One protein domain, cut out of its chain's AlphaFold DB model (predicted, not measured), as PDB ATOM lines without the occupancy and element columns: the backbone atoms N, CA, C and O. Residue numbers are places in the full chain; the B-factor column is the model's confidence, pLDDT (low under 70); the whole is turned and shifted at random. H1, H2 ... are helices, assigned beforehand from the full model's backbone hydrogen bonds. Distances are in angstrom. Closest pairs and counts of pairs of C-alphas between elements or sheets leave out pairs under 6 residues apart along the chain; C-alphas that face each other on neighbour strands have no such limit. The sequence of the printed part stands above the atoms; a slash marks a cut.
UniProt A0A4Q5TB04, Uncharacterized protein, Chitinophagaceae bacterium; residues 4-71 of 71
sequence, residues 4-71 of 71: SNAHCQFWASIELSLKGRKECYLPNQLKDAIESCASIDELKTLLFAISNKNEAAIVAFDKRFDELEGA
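AT A GLANCE: This is residues 4 to 71 of the 71 residues of an uncharacterized protein of Chitinophagaceae bacterium (UniProt A0A4Q5TB04). Three helices, H2, H3 and the longest, H4, pack side by side as a small triangular bundle, with H4 running the same way as H2 and H3 the opposite way. H1 sits more loosely beside H4, running the opposite way to it at a shallow tilt of 16 degrees, and its residues 4 to 10 stick out free. The printed part has 68 residues, with four named helices in the order H1, H2, H3, H4 and no named strand, and its class is all helix. It is compact, with a radius of gyration of the C-alphas of 11.8 A, and spans 34 by 31 by 18 A.

HOW THE PARTS SIT: H4, residues 55 to 70, touches H3, residues 40 to 49, at a shallow tilt of 17 degrees, opposite ways; the closest C-alphas, of Ile 40 and Phe 65, are 6.3 A apart. With residues 57 to 64 alone H4 touches H2, residues 28 to 36, at a shallow tilt of 14 degrees, the same way; the closest C-alphas, of Ile 34 and Phe 61, are 6.4 A apart. H2 and H3 only just touch, with 3 pairs of C-alphas within 8 A, the closest being Ile 34 and Leu 43 at 6.6 A; their tilt is shallow, 27 degrees. The helix packing is mostly aligned, the touching helices at shallow tilts. H2 and H3 form a helical hairpin, as do H3 and H4. H1, residues 4 to 18, is close to but not clearly touching H4: the closest C-alphas, of Leu 18 and Glu 55, are 6.5 A apart. H1 is apart from H2 and H3. Every O i to N i+4 pair is within hydrogen-bond range in H2, H3 and H4, and 10 of 11 are in H1.

IN THESE COORDINATES: H4 is 22.7 A long, from C-alpha 55 at (172.918, 179.896, 128.966) to C-alpha 70 at (160.574, 161.074, 125.811). H1 is 21.5 A long and begins at C-alpha 4, (155.598, 173.375, 118.600). H3 measures 14.2 A and H2 12.1 A.

THE WHOLE: The C-alphas farthest apart, of Gly 20 and Ala 71, are 34.2 A apart. The printed part has no cut, and no link is long. The mean pLDDT of the printed part is 75.8; it is under 70 at residues 4 to 9, 11 to 26, 51 to 53 and 71.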
ATOM      1  N   SER A   4     154.451 172.663 119.180       55.91
ATOM      2  CA  SER A   4     155.598 173.375 118.600       55.91
ATOM      3  C   SER A   4     155.618 174.907 118.693       55.91
ATOM      4  O   SER A   4     156.682 175.477 118.487       55.91
ATOM      5  N   ASN A   5     154.514 175.612 118.974       57.09
ATOM      6  CA  ASN A   5     154.547 177.086 118.899       57.09
ATOM      7  C   ASN A   5     154.873 177.761 120.242       57.09
ATOM      8  O   ASN A   5     155.695 178.670 120.290       57.09
ATOM      9  N   ALA A   6     154.273 177.302 121.345       61.16
ATOM     10  CA  ALA A   6     154.483 177.917 122.660       61.16
ATOM     11  C   ALA A   6     155.902 177.667 123.202       61.16
ATOM     12  O   ALA A   6     156.506 178.570 123.776       61.16
ATOM     13  N   HIS A   7     156.449 176.472 122.957       59.72
ATOM     14  CA  HIS A   7     157.814 176.106 123.337       59.72
ATOM     15  C   HIS A   7     158.856 176.958 122.595       59.72
ATOM     16  O   HIS A   7     159.700 177.593 123.223       59.72
ATOM     17  N   CYS A   8     158.725 177.080 121.266       62.09
ATOM     18  CA  CYS A   8     159.607 177.920 120.450       62.09
ATOM     19  C   CYS A   8     159.548 179.402 120.841       62.09
ATOM     20  O   CYS A   8     160.584 180.057 120.914       62.09
ATOM     21  N   GLN A   9     158.356 179.945 121.120       66.69
ATOM     22  CA  GLN A   9     158.209 181.349 121.534       66.69
ATOM     23  C   GLN A   9     158.859 181.620 122.900       66.69
ATOM     24  O   GLN A   9     159.464 182.678 123.111       66.69
ATOM     25  N   PHE A  10     158.755 180.659 123.823       70.69
ATOM     26  CA  PHE A  10     159.355 180.752 125.147       70.69
ATOM     27  C   PHE A  10     160.884 180.751 125.061       70.69
ATOM     28  O   PHE A  10     161.518 181.687 125.547       70.69
ATOM     29  N   TRP A  11     161.477 179.773 124.370       64.19
ATOM     30  CA  TRP A  11     162.931 179.672 124.239       64.19
ATOM     31  C   TRP A  11     163.547 180.809 123.425       64.19
ATOM     32  O   TRP A  11     164.562 181.360 123.849       64.19
ATOM     33  N   ALA A  12     162.890 181.266 122.353       67.44
ATOM     34  CA  ALA A  12     163.341 182.431 121.587       67.44
ATOM     35  C   ALA A  12     163.445 183.696 122.460       67.44
ATOM     36  O   ALA A  12     164.383 184.485 122.321       67.44
ATOM     37  N   SER A  13     162.516 183.873 123.406       68.31
ATOM     38  CA  SER A  13     162.536 185.003 124.342       68.31
ATOM     39  C   SER A  13     163.713 184.929 125.320       68.31
ATOM     40  O   SER A  13     164.257 185.964 125.724       68.31
ATOM     41  N   ILE A  14     164.131 183.718 125.705       68.75
ATOM     42  CA  ILE A  14     165.278 183.555 126.595       68.75
ATOM     43  C   ILE A  14     166.605 183.661 125.832       68.75
ATOM     44  O   ILE A  14     167.505 184.348 126.312       68.75
ATOM     45  N   GLU A  15     166.711 183.096 124.627       64.00
ATOM     46  CA  GLU A  15     167.903 183.225 123.775       64.00
ATOM     47  C   GLU A  15     168.218 184.702 123.463       64.00
ATOM     48  O   GLU A  15     169.354 185.156 123.620       64.00
ATOM     49  N   LEU A  16     167.192 185.501 123.136       63.34
ATOM     50  CA  LEU A  16     167.327 186.955 122.965       63.34
ATOM     51  C   LEU A  16     167.834 187.660 124.231       63.34
ATOM     52  O   LEU A  16     168.604 188.613 124.133       63.34
ATOM     53  N   SER A  17     167.441 187.184 125.415       62.94
ATOM     54  CA  SER A  17     167.878 187.743 126.705       62.94
ATOM     55  C   SER A  17     169.318 187.356 127.080       62.94
ATOM     56  O   SER A  17     169.913 187.966 127.975       62.94
ATOM     57  N   LEU A  18     169.876 186.343 126.415       61.25
ATOM     58  CA  LEU A  18     171.199 185.782 126.678       61.25
ATOM     59  C   LEU A  18     172.297 186.285 125.753       61.25
ATOM     60  O   LEU A  18     173.469 186.245 126.134       61.25
ATOM     61  N   LYS A  19     171.924 186.767 124.564       56.53
ATOM     62  CA  LYS A  19     172.832 187.227 123.511       56.53
ATOM     63  C   LYS A  19     173.684 188.407 124.010       56.53
ATOM     64  O   LYS A  19     173.310 189.566 123.877       56.53
ATOM     65  N   GLY A  20     174.820 188.098 124.640       54.22
ATOM     66  CA  GLY A  20     175.758 189.075 125.206       54.22
ATOM     67  C   GLY A  20     176.310 188.756 126.602       54.22
ATOM     68  O   GLY A  20     177.194 189.479 127.063       54.22
ATOM     69  N   ARG A  21     175.850 187.701 127.294       52.25
ATOM     70  CA  ARG A  21     176.425 187.310 128.595       52.25
ATOM     71  C   ARG A  21     177.570 186.313 128.399       52.25
ATOM     72  O   ARG A  21     177.365 185.242 127.847       52.25
ATOM     73  N   LYS A  22     178.777 186.682 128.853       48.62
ATOM     74  CA  LYS A  22     179.959 185.799 128.926       48.62
ATOM     75  C   LYS A  22     179.602 184.471 129.599       48.62
ATOM     76  O   LYS A  22     178.847 184.482 130.567       48.62
ATOM     77  N   GLU A  23     180.205 183.395 129.095       48.22
ATOM     78  CA  GLU A  23     180.155 182.010 129.579       48.22
ATOM     79  C   GLU A  23     179.911 181.941 131.094       48.22
ATOM     80  O   GLU A  23     180.768 182.259 131.922       48.22
ATOM     81  N   CYS A  24     178.672 181.630 131.455       53.69
ATOM     82  CA  CYS A  24     178.228 181.627 132.834       53.69
ATOM     83  C   CYS A  24     178.248 180.190 133.339       53.69
ATOM     84  O   CYS A  24     177.444 179.364 132.913       53.69
ATOM     85  N   TYR A  25     179.157 179.925 134.272       64.06
ATOM     86  CA  TYR A  25     179.222 178.692 135.048       64.06
ATOM     87  C   TYR A  25     177.833 178.309 135.589       64.06
ATOM     88  O   TYR A  25     177.154 179.141 136.202       64.06
ATOM     89  N   LEU A  26     177.408 177.063 135.360       69.50
ATOM     90  CA  LEU A  26     176.220 176.493 135.993       69.50
ATOM     91  C   LEU A  26     176.608 176.002 137.392       69.50
ATOM     92  O   LEU A  26     177.427 175.089 137.493       69.50
ATOM     93  N   PRO A  27     176.058 176.570 138.478       79.69
ATOM     94  CA  PRO A  27     176.333 176.063 139.815       79.69
ATOM     95  C   PRO A  27     175.897 174.599 139.933       79.69
ATOM     96  O   PRO A  27     174.776 174.271 139.547       79.69
ATOM     97  N   ASN A  28     176.739 173.736 140.513       80.56
ATOM     98  CA  ASN A  28     176.428 172.306 140.680       80.56
ATOM     99  C   ASN A  28     175.079 172.079 141.379       80.56
ATOM    100  O   ASN A  28     174.291 171.269 140.921       80.56
ATOM    101  N   GLN A  29     174.755 172.887 142.395       79.69
ATOM    102  CA  GLN A  29     173.460 172.833 143.087       79.69
ATOM    103  C   GLN A  29     172.265 173.030 142.149       79.69
ATOM    104  O   GLN A  29     171.221 172.415 142.335       79.69
ATOM    105  N   LEU A  30     172.410 173.907 141.153       84.44
ATOM    106  CA  LEU A  30     171.359 174.143 140.178       84.44
ATOM    107  C   LEU A  30     171.285 172.999 139.164       84.44
ATOM    108  O   LEU A  30     170.194 172.569 138.809       84.44
ATOM    109  N   LYS A  31     172.434 172.475 138.736       84.69
ATOM    110  CA  LYS A  31     172.479 171.292 137.878       84.69
ATOM    111  C   LYS A  31     171.781 170.095 138.542       84.69
ATOM    112  O   LYS A  31     170.911 169.497 137.922       84.69
ATOM    113  N   ASP A  32     172.105 169.813 139.801       88.19
ATOM    114  CA  ASP A  32     171.506 168.714 140.562       88.19
ATOM    115  C   ASP A  32     169.993 168.920 140.738       88.19
ATOM    116  O   ASP A  32     169.214 167.982 140.584       88.19
ATOM    117  N   ALA A  33     169.554 170.158 141.000       88.62
ATOM    118  CA  ALA A  33     168.134 170.483 141.096       88.62
ATOM    119  C   ALA A  33     167.391 170.204 139.778       88.62
ATOM    120  O   ALA A  33     166.312 169.616 139.810       88.62
ATOM    121  N   ILE A  34     167.985 170.561 138.634       89.06
ATOM    122  CA  ILE A  34     167.432 170.274 137.302       89.06
ATOM    123  C   ILE A  34     167.344 168.761 137.078       89.06
ATOM    124  O   ILE A  34     166.279 168.256 136.738       89.06
ATOM    125  N   GLU A  35     168.433 168.024 137.309       89.12
ATOM    126  CA  GLU A  35     168.476 166.566 137.119       89.12
ATOM    127  C   GLU A  35     167.502 165.827 138.059       89.12
ATOM    128  O   GLU A  35     166.960 164.783 137.691       89.12
ATOM    129  N   SER A  36     167.215 166.389 139.238       91.50
ATOM    130  CA  SER A  36     166.267 165.824 140.206       91.50
ATOM    131  C   SER A  36     164.791 166.007 139.843       91.50
ATOM    132  O   SER A  36     163.951 165.304 140.402       91.50
ATOM    133  N   CYS A  37     164.455 166.917 138.918       91.44
ATOM    134  CA  CYS A  37     163.069 167.120 138.499       91.44
ATOM    135  C   CYS A  37     162.525 165.840 137.853       91.44
ATOM    136  O   CYS A  37     163.074 165.349 136.862       91.44
ATOM    137  N   ALA A  38     161.432 165.313 138.401       88.75
ATOM    138  CA  ALA A  38     160.760 164.108 137.922       88.75
ATOM    139  C   ALA A  38     159.601 164.421 136.964       88.75
ATOM    140  O   ALA A  38     159.025 163.512 136.371       88.75
ATOM    141  N   SER A  39     159.245 165.698 136.813       90.44
ATOM    142  CA  SER A  39     158.194 166.147 135.903       90.44
ATOM    143  C   SER A  39     158.508 167.499 135.270       90.44
ATOM    144  O   SER A  39     159.282 168.306 135.792       90.44
ATOM    145  N   ILE A  40     157.860 167.765 134.136       87.50
ATOM    146  CA  ILE A  40     157.962 169.040 133.418       87.50
ATOM    147  C   ILE A  40     157.455 170.211 134.277       87.50
ATOM    148  O   ILE A  40     157.983 171.319 134.179       87.50
ATOM    149  N   ASP A  41     156.449 169.996 135.129       87.38
ATOM    150  CA  ASP A  41     155.920 171.035 136.024       87.38
ATOM    151  C   ASP A  41     156.918 171.430 137.121       87.38
ATOM    152  O   ASP A  41     157.097 172.621 137.398       87.38
ATOM    153  N   GLU A  42     157.635 170.460 137.696       89.56
ATOM    154  CA  GLU A  42     158.742 170.736 138.623       89.56
ATOM    155  C   GLU A  42     159.857 171.517 137.928       89.56
ATOM    156  O   GLU A  42     160.352 172.512 138.463       89.56
ATOM    157  N   LEU A  43     160.184 171.125 136.696       88.56
ATOM    158  CA  LEU A  43     161.207 171.766 135.883       88.56
ATOM    159  C   LEU A  43     160.862 173.237 135.576       88.56
ATOM    160  O   LEU A  43     161.698 174.130 135.734       88.56
ATOM    161  N   LYS A  44     159.606 173.518 135.203       85.00
ATOM    162  CA  LYS A  44     159.097 174.884 134.979       85.00
ATOM    163  C   LYS A  44     159.087 175.716 136.259       85.00
ATOM    164  O   LYS A  44     159.436 176.895 136.218       85.00
ATOM    165  N   THR A  45     158.702 175.111 137.383       88.69
ATOM    166  CA  THR A  45     158.702 175.771 138.698       88.69
ATOM    167  C   THR A  45     160.117 176.171 139.093       88.69
ATOM    168  O   THR A  45     160.344 177.312 139.498       88.69
ATOM    169  N   LEU A  46     161.082 175.267 138.901       86.81
ATOM    170  CA  LEU A  46     162.489 175.542 139.147       86.81
ATOM    171  C   LEU A  46     162.968 176.688 138.256       86.81
ATOM    172  O   LEU A  46     163.493 177.659 138.787       86.81
ATOM    173  N   LEU A  47     162.704 176.640 136.945       82.94
ATOM    174  CA  LEU A  47     163.072 177.696 135.993       82.94
ATOM    175  C   LEU A  47     162.475 179.067 136.353       82.94
ATOM    176  O   LEU A  47     163.128 180.091 136.159       82.94
ATOM    177  N   PHE A  48     161.252 179.101 136.889       80.38
ATOM    178  CA  PHE A  48     160.615 180.334 137.355       80.38
ATOM    179  C   PHE A  48     161.252 180.873 138.643       80.38
ATOM    180  O   PHE A  48     161.385 182.087 138.806       80.38
ATOM    181  N   ALA A  49     161.676 179.986 139.548       79.75
ATOM    182  CA  ALA A  49     162.315 180.358 140.808       79.75
ATOM    183  C   ALA A  49     163.707 180.988 140.611       79.75
ATOM    184  O   ALA A  49     164.150 181.794 141.432       79.75
ATOM    185  N   ILE A  50     164.400 180.670 139.515       77.25
ATOM    186  CA  ILE A  50     165.720 181.236 139.210       77.25
ATOM    187  C   ILE A  50     165.578 182.490 138.357       77.25
ATOM    188  O   ILE A  50     165.218 182.454 137.184       77.25
ATOM    189  N   SER A  51     165.979 183.627 138.919       62.81
ATOM    190  CA  SER A  51     166.083 184.879 138.156       62.81
ATOM    191  C   SER A  51     167.296 184.916 137.219       62.81
ATOM    192  O   SER A  51     167.361 185.755 136.321       62.81
ATOM    193  N   ASN A  52     168.269 184.017 137.408       61.81
ATOM    194  CA  ASN A  52     169.489 183.987 136.612       61.81
ATOM    195  C   ASN A  52     169.362 182.970 135.476       61.81
ATOM    196  O   ASN A  52     169.779 181.819 135.588       61.81
ATOM    197  N   LYS A  53     168.762 183.425 134.377       66.44
ATOM    198  CA  LYS A  53     168.697 182.699 133.108       66.44
ATOM    199  C   LYS A  53     170.064 182.791 132.451       66.44
ATOM    200  O   LYS A  53     170.277 183.667 131.622       66.44
ATOM    201  N   ASN A  54     171.016 181.992 132.916       73.50
ATOM    202  CA  ASN A  54     172.282 181.833 132.223       73.50
ATOM    203  C   ASN A  54     172.157 180.735 131.152       73.50
ATOM    204  O   ASN A  54     171.292 179.866 131.236       73.50
ATOM    205  N   GLU A  55     172.992 180.804 130.118       77.69
ATOM    206  CA  GLU A  55     172.918 179.896 128.966       77.69
ATOM    207  C   GLU A  55     173.110 178.431 129.376       77.69
ATOM    208  O   GLU A  55     172.374 177.555 128.933       77.69
ATOM    209  N   ALA A  56     174.019 178.169 130.317       80.44
ATOM    210  CA  ALA A  56     174.280 176.820 130.801       80.44
ATOM    211  C   ALA A  56     173.084 176.198 131.550       80.44
ATOM    212  O   ALA A  56     172.837 175.002 131.407       80.44
ATOM    213  N   ALA A  57     172.315 176.984 132.315       82.38
ATOM    214  CA  ALA A  57     171.095 176.495 132.959       82.38
ATOM    215  C   ALA A  57     170.048 176.142 131.912       82.38
ATOM    216  O   ALA A  57     169.432 175.091 132.017       82.38
ATOM    217  N   ILE A  58     169.877 176.980 130.888       82.50
ATOM    218  CA  ILE A  58     168.930 176.718 129.801       82.50
ATOM    219  C   ILE A  58     169.231 175.408 129.101       82.50
ATOM    220  O   ILE A  58     168.328 174.597 128.957       82.50
ATOM    221  N   VAL A  59     170.488 175.179 128.721       85.31
ATOM    222  CA  VAL A  59     170.883 173.928 128.064       85.31
ATOM    223  C   VAL A  59     170.599 172.723 128.966       85.31
ATOM    224  O   VAL A  59     170.124 171.694 128.493       85.31
ATOM    225  N   ALA A  60     170.846 172.842 130.275       87.12
ATOM    226  CA  ALA A  60     170.522 171.783 131.228       87.12
ATOM    227  C   ALA A  60     169.003 171.553 131.357       87.12
ATOM    228  O   ALA A  60     168.562 170.407 131.416       87.12
ATOM    229  N   PHE A  61     168.209 172.625 131.368       88.31
ATOM    230  CA  PHE A  61     166.749 172.560 131.388       88.31
ATOM    231  C   PHE A  61     166.185 171.905 130.131       88.31
ATOM    232  O   PHE A  61     165.351 171.016 130.248       88.31
ATOM    233  N   ASP A  62     166.650 172.320 128.958       87.25
ATOM    234  CA  ASP A  62     166.210 171.799 127.663       87.25
ATOM    235  C   ASP A  62     166.490 170.293 127.564       87.25
ATOM    236  O   ASP A  62     165.580 169.498 127.342       87.25
ATOM    237  N   LYS A  63     167.713 169.874 127.920       90.19
ATOM    238  CA  LYS A  63     168.073 168.452 127.980       90.19
ATOM    239  C   LYS A  63     167.145 167.659 128.906       90.19
ATOM    240  O   LYS A  63     166.696 166.574 128.546       90.19
ATOM    241  N   ARG A  64     166.875 168.169 130.113       90.06
ATOM    242  CA  ARG A  64     166.016 167.462 131.072       90.06
ATOM    243  C   ARG A  64     164.558 167.425 130.618       90.06
ATOM    244  O   ARG A  64     163.864 166.455 130.896       90.06
ATOM    245  N   PHE A  65     164.096 168.465 129.934       89.81
ATOM    246  CA  PHE A  65     162.764 168.511 129.350       89.81
ATOM    247  C   PHE A  65     162.591 167.427 128.280       89.81
ATOM    248  O   PHE A  65     161.634 166.663 128.366       89.81
ATOM    249  N   ASP A  66     163.546 167.293 127.355       88.69
ATOM    250  CA  ASP A  66     163.536 166.239 126.332       88.69
ATOM    251  C   ASP A  66     163.540 164.832 126.952       88.69
ATOM    252  O   ASP A  66     162.798 163.950 126.519       88.69
ATOM    253  N   GLU A  67     164.342 164.620 128.004       90.31
ATOM    254  CA  GLU A  67     164.352 163.359 128.759       90.31
ATOM    255  C   GLU A  67     162.988 163.047 129.395       90.31
ATOM    256  O   GLU A  67     162.609 161.881 129.471       90.31
ATOM    257  N   LEU A  68     162.256 164.067 129.856       88.56
ATOM    258  CA  LEU A  68     160.947 163.918 130.497       88.56
ATOM    259  C   LEU A  68     159.782 163.818 129.497       88.56
ATOM    260  O   LEU A  68     158.784 163.187 129.824       88.56
ATOM    261  N   GLU A  69     159.870 164.424 128.307       86.06
ATOM    262  CA  GLU A  69     158.876 164.232 127.235       86.06
ATOM    263  C   GLU A  69     159.045 162.889 126.510       86.06
ATOM    264  O   GLU A  69     158.075 162.363 125.962       86.06
ATOM    265  N   GLY A  70     160.264 162.340 126.479       75.56
ATOM    266  CA  GLY A  70     160.574 161.074 125.811       75.56
ATOM    267  C   GLY A  70     160.438 159.808 126.671       75.56
ATOM    268  O   GLY A  70     160.509 158.713 126.107       75.56
ATOM    269  N   ALA A  71     160.293 159.943 127.995       60.88
ATOM    270  CA  ALA A  71     160.158 158.842 128.960       60.88
ATOM    271  C   ALA A  71     158.693 158.453 129.214       60.88
ATOM    272  O   ALA A  71     158.444 157.234 129.380       60.88
TER     273      ALA A  71